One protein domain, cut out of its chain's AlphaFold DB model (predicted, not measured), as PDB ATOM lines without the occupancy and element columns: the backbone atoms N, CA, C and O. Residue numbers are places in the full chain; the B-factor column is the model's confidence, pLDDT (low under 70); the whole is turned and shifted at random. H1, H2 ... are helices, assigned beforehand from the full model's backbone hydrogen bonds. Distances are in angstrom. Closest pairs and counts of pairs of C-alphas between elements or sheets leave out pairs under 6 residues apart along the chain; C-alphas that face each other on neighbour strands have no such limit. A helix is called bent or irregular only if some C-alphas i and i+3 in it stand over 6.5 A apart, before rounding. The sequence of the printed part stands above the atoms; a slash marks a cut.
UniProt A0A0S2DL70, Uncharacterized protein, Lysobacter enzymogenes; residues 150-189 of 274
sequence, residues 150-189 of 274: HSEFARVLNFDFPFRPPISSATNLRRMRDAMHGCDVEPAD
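Overview. This is residues 150 to 189 of the 274 residues of an uncharacterized protein of Lysobacter enzymogenes (UniProt A0A0S2DL70). Two helices, the short H1 and the longer H2, lie loosely side by side and run the same way, and a long loop, residues 157 to 168, folds back from the end of H1 to the beginning of H2. A tail, residues 184 to 189, sticks out beyond H2 at one end of the longest axis. The printed part has 40 residues with two named helices, H1 then H2 along the chain, and no named strand; 21 of the residues are in these helices, and the class is all helix. The whole is only just compact, close to loose, with a radius of gyration of the C-alphas of 10.6 A. Its C-alphas span 33 by 17 by 12 A, only just a rod in outline.

Arrangement. Start at H1, residues 150 to 156, and compare it with H2, residues 169 to 182. The two are close but not clearly touching, with 2 pairs of C-alphas within 8 A. Look for their closest C-alphas at His 150 and Asn 172, 7.7 A apart. Their centres are 11.8 A apart, and their lines stand at a shallow tilt of 26 degrees, the same way. In both H1 and H2, every O i to N i+4 pair is within hydrogen-bond range.

Along the chain. Find C-alpha 150 at (118.881, 129.821, 139.393); from there H1 runs 10.0 A to C-alpha 156 at (113.562, 137.022, 143.824). Go on to C-alpha 169 at (120.218, 122.658, 134.146), where H2 begins; it runs 19.9 A to C-alpha 182 at (102.916, 132.369, 133.094). Neither helix is bent.

Size, cuts and confidence. Look at Pro 166 and Ala 188 for the two C-alphas farthest apart, 33.9 A. The printed part has no cut, and the link from H1 to H2, 12 residues, is long. Residues 184 to 189 stand free. The mean pLDDT of the printed part is 78.9, and residues 161 to 166 are under 70, where the model's confidence is low.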
ATOM      1  N   HIS A 150     120.245 130.341 139.527       77.88
ATOM      2  CA  HIS A 150     118.881 129.821 139.393       77.88
ATOM      3  C   HIS A 150     118.062 129.886 140.694       77.88
ATOM      4  O   HIS A 150     116.896 130.268 140.676       77.88
ATOM      5  N   SER A 151     118.660 129.525 141.833       79.00
ATOM      6  CA  SER A 151     117.986 129.579 143.136       79.00
ATOM      7  C   SER A 151     117.788 131.006 143.640       79.00
ATOM      8  O   SER A 151     116.784 131.287 144.288       79.00
ATOM      9  N   GLU A 152     118.702 131.922 143.314       81.62
ATOM     10  CA  GLU A 152     118.530 133.330 143.660       81.62
ATOM     11  C   GLU A 152     117.439 133.983 142.807       81.62
ATOM     12  O   GLU A 152     116.558 134.641 143.355       81.62
ATOM     13  N   PHE A 153     117.435 133.719 141.498       81.69
ATOM     14  CA  PHE A 153     116.392 134.176 140.584       81.69
ATOM     15  C   PHE A 153     114.997 133.717 141.023       81.69
ATOM     16  O   PHE A 153     114.079 134.527 141.135       81.69
ATOM     17  N   ALA A 154     114.845 132.431 141.341       81.06
ATOM     18  CA  ALA A 154     113.569 131.903 141.801       81.06
ATOM     19  C   ALA A 154     113.125 132.500 143.138       81.06
ATOM     20  O   ALA A 154     111.945 132.777 143.318       81.06
ATOM     21  N   ARG A 155     114.063 132.766 144.053       82.25
ATOM     22  CA  ARG A 155     113.758 133.459 145.308       82.25
ATOM     23  C   ARG A 155     113.289 134.896 145.065       82.25
ATOM     24  O   ARG A 155     112.354 135.331 145.724       82.25
ATOM     25  N   VAL A 156     113.929 135.629 144.149       81.69
ATOM     26  CA  VAL A 156     113.562 137.022 143.824       81.69
ATOM     27  C   VAL A 156     112.163 137.100 143.219       81.69
ATOM     28  O   VAL A 156     111.397 137.985 143.584       81.69
ATOM     29  N   LEU A 157     111.811 136.153 142.349       80.31
ATOM     30  CA  LEU A 157     110.484 136.086 141.729       80.31
ATOM     31  C   LEU A 157     109.456 135.300 142.557       80.31
ATOM     32  O   LEU A 157     108.354 135.047 142.084       80.31
ATOM     33  N   ASN A 158     109.806 134.927 143.792       82.38
ATOM     34  CA  ASN A 158     108.965 134.150 144.702       82.38
ATOM     35  C   ASN A 158     108.381 132.874 144.061       82.38
ATOM     36  O   ASN A 158     107.234 132.495 144.299       82.38
ATOM     37  N   PHE A 159     109.178 132.211 143.228       80.69
ATOM     38  CA  PHE A 159     108.806 130.942 142.639       80.69
ATOM     39  C   PHE A 159     109.034 129.804 143.630       80.69
ATOM     40  O   PHE A 159     110.172 129.452 143.943       80.69
ATOM     41  N   ASP A 160     107.944 129.159 144.035       75.31
ATOM     42  CA  ASP A 160     107.936 127.982 144.908       75.31
ATOM     43  C   ASP A 160     108.293 126.687 144.147       75.31
ATOM     44  O   ASP A 160     107.682 125.629 144.311       75.31
ATOM     45  N   PHE A 161     109.300 126.740 143.268       69.88
ATOM     46  CA  PHE A 161     109.818 125.524 142.654       69.88
ATOM     47  C   PHE A 161     110.773 124.835 143.629       69.88
ATOM     48  O   PHE A 161     111.830 125.386 143.951       69.88
ATOM     49  N   PRO A 162     110.498 123.588 144.046       66.62
ATOM     50  CA  PRO A 162     111.516 122.797 144.702       66.62
ATOM     51  C   PRO A 162     112.601 122.480 143.663       66.62
ATOM     52  O   PRO A 162     112.461 121.546 142.869       66.62
ATOM     53  N   PHE A 163     113.710 123.229 143.671       67.50
ATOM     54  CA  PHE A 163     114.958 122.826 143.013       67.50
ATOM     55  C   PHE A 163     115.574 121.669 143.796       67.50
ATOM     56  O   PHE A 163     116.644 121.795 144.383       67.50
ATOM     57  N   ARG A 164     114.864 120.542 143.869       68.00
ATOM     58  CA  ARG A 164     115.398 119.305 144.427       68.00
ATOM     59  C   ARG A 164     116.256 118.654 143.350       68.00
ATOM     60  O   ARG A 164     115.699 118.248 142.332       68.00
ATOM     61  N   PRO A 165     117.582 118.559 143.527       69.06
ATOM     62  CA  PRO A 165     118.421 117.799 142.613       69.06
ATOM     63  C   PRO A 165     117.940 116.336 142.524       69.06
ATOM     64  O   PRO A 165     117.383 115.832 143.501       69.06
ATOM     65  N   PRO A 166     118.171 115.639 141.396       61.22
ATOM     66  CA  PRO A 166     118.962 116.067 140.248       61.22
ATOM     67  C   PRO A 166     118.059 116.531 139.097       61.22
ATOM     68  O   PRO A 166     117.660 115.747 138.240       61.22
ATOM     69  N   ILE A 167     117.744 117.825 139.042       76.06
ATOM     70  CA  ILE A 167     117.140 118.414 137.842       76.06
ATOM     71  C   ILE A 167     118.288 118.876 136.953       76.06
ATOM     72  O   ILE A 167     119.176 119.596 137.413       76.06
ATOM     73  N   SER A 168     118.285 118.467 135.687       85.25
ATOM     74  CA  SER A 168     119.255 118.986 134.727       85.25
ATOM     75  C   SER A 168     119.104 120.508 134.601       85.25
ATOM     76  O   SER A 168     117.999 121.054 134.689       85.25
ATOM     77  N   SER A 169     120.217 121.206 134.366       80.81
ATOM     78  CA  SER A 169     120.218 122.658 134.146       80.81
ATOM     79  C   SER A 169     119.282 123.070 133.002       80.81
ATOM     80  O   SER A 169     118.584 124.073 133.104       80.81
ATOM     81  N   ALA A 170     119.191 122.257 131.945       84.44
ATOM     82  CA  ALA A 170     118.290 122.487 130.817       84.44
ATOM     83  C   ALA A 170     116.806 122.475 131.227       84.44
ATOM     84  O   ALA A 170     116.039 123.333 130.790       84.44
ATOM     85  N   THR A 171     116.396 121.530 132.078       87.00
ATOM     86  CA  THR A 171     115.016 121.461 132.580       87.00
ATOM     87  C   THR A 171     114.713 122.616 133.533       87.00
ATOM     88  O   THR A 171     113.608 123.152 133.504       87.00
ATOM     89  N   ASN A 172     115.694 123.046 134.330       83.00
ATOM     90  CA  ASN A 172     115.567 124.220 135.194       83.00
ATOM     91  C   ASN A 172     115.298 125.499 134.372       83.00
ATOM     92  O   ASN A 172     114.310 126.189 134.611       83.00
ATOM     93  N   LEU A 173     116.087 125.742 133.319       84.44
ATOM     94  CA  LEU A 173     115.892 126.894 132.429       84.44
ATOM     95  C   LEU A 173     114.541 126.876 131.702       84.44
ATOM     96  O   LEU A 173     113.943 127.934 131.521       84.44
ATOM     97  N   ARG A 174     114.043 125.697 131.301       87.25
ATOM     98  CA  ARG A 174     112.690 125.577 130.730       87.25
ATOM     99  C   ARG A 174     111.627 125.987 131.743       87.25
ATOM    100  O   ARG A 174     110.822 126.848 131.429       87.25
ATOM    101  N   ARG A 175     111.697 125.477 132.978       85.62
ATOM    102  CA  ARG A 175     110.759 125.864 134.045       85.62
ATOM    103  C   ARG A 175     110.810 127.357 134.355       85.62
ATOM    104  O   ARG A 175     109.762 127.960 134.522       85.62
ATOM    105  N   MET A 176     112.001 127.958 134.399       84.94
ATOM    106  CA  MET A 176     112.147 129.407 134.582       84.94
ATOM    107  C   MET A 176     111.511 130.196 133.437       84.94
ATOM    108  O   MET A 176     110.838 131.190 133.688       84.94
ATOM    109  N   ARG A 177     111.698 129.752 132.190       86.75
ATOM    110  CA  ARG A 177     111.069 130.368 131.017       86.75
ATOM    111  C   ARG A 177     109.547 130.265 131.085       86.75
ATOM    112  O   ARG A 177     108.875 131.278 130.940       86.75
ATOM    113  N   ASP A 178     109.026 129.072 131.338       87.56
ATOM    114  CA  ASP A 178     107.583 128.829 131.418       87.56
ATOM    115  C   ASP A 178     106.957 129.649 132.556       87.56
ATOM    116  O   ASP A 178     105.886 130.224 132.391       87.56
ATOM    117  N   ALA A 179     107.661 129.781 133.682       83.19
ATOM    118  CA  ALA A 179     107.226 130.598 134.806       83.19
ATOM    119  C   ALA A 179     107.227 132.101 134.481       83.19
ATOM    120  O   ALA A 179     106.278 132.791 134.835       83.19
ATOM    121  N   MET A 180     108.235 132.606 133.760       81.69
ATOM    122  CA  MET A 180     108.237 133.997 133.285       81.69
ATOM    123  C   MET A 180     107.113 134.280 132.284       81.69
ATOM    124  O   MET A 180     106.603 135.389 132.271       81.69
ATOM    125  N   HIS A 181     106.722 133.303 131.459       84.50
ATOM    126  CA  HIS A 181     105.590 133.461 130.538       84.50
ATOM    127  C   HIS A 181     104.224 133.297 131.214       84.50
ATOM    128  O   HIS A 181     103.237 133.799 130.691       84.50
ATOM    129  N   GLY A 182     104.150 132.567 132.330       83.44
ATOM    130  CA  GLY A 182     102.916 132.369 133.094       83.44
ATOM    131  C   GLY A 182     102.650 133.447 134.144       83.44
ATOM    132  O   GLY A 182     101.547 133.513 134.679       83.44
ATOM    133  N   CYS A 183     103.645 134.271 134.469       73.06
ATOM    134  CA  CYS A 183     103.445 135.460 135.279       73.06
ATOM    135  C   CYS A 183     103.055 136.621 134.363       73.06
ATOM    136  O   CYS A 183     103.824 136.964 133.470       73.06
ATOM    137  N   ASP A 184     101.910 137.253 134.629       75.88
ATOM    138  CA  ASP A 184     101.474 138.513 134.004       75.88
ATOM    139  C   ASP A 184     102.353 139.691 134.466       75.88
ATOM    140  O   ASP A 184     101.877 140.691 135.002       75.88
ATOM    141  N   VAL A 185     103.671 139.548 134.354       71.56
ATOM    142  CA  VAL A 185     104.597 140.638 134.607       71.56
ATOM    143  C   VAL A 185     104.856 141.310 133.276       71.56
ATOM    144  O   VAL A 185     105.478 140.730 132.384       71.56
ATOM    145  N   GLU A 186     104.372 142.542 133.159       75.75
ATOM    146  CA  GLU A 186     104.652 143.392 132.014       75.75
ATOM    147  C   GLU A 186     106.175 143.473 131.810       75.75
ATOM    148  O   GLU A 186     106.913 143.838 132.733       75.75
ATOM    149  N   PRO A 187     106.691 143.135 130.615       71.31
ATOM    150  CA  PRO A 187     108.131 143.095 130.366       71.31
ATOM    151  C   PRO A 187     108.805 144.463 130.563       71.31
ATOM    152  O   PRO A 187     110.015 144.521 130.768       71.31
ATOM    153  N   ALA A 188     108.034 145.555 130.541       78.00
ATOM    154  CA  ALA A 188     108.508 146.906 130.826       78.00
ATOM    155  C   ALA A 188     108.905 147.124 132.301       78.00
ATOM    156  O   ALA A 188     109.766 147.963 132.582       78.00
ATOM    157  N   ASP A 189     108.335 146.353 133.229       78.62
ATOM    158  CA  ASP A 189     108.531 146.540 134.670       78.62
ATOM    159  C   ASP A 189     109.746 145.770 135.212       78.62
ATOM    160  O   ASP A 189     110.241 146.050 136.310       78.62
TER     161      ASP A 189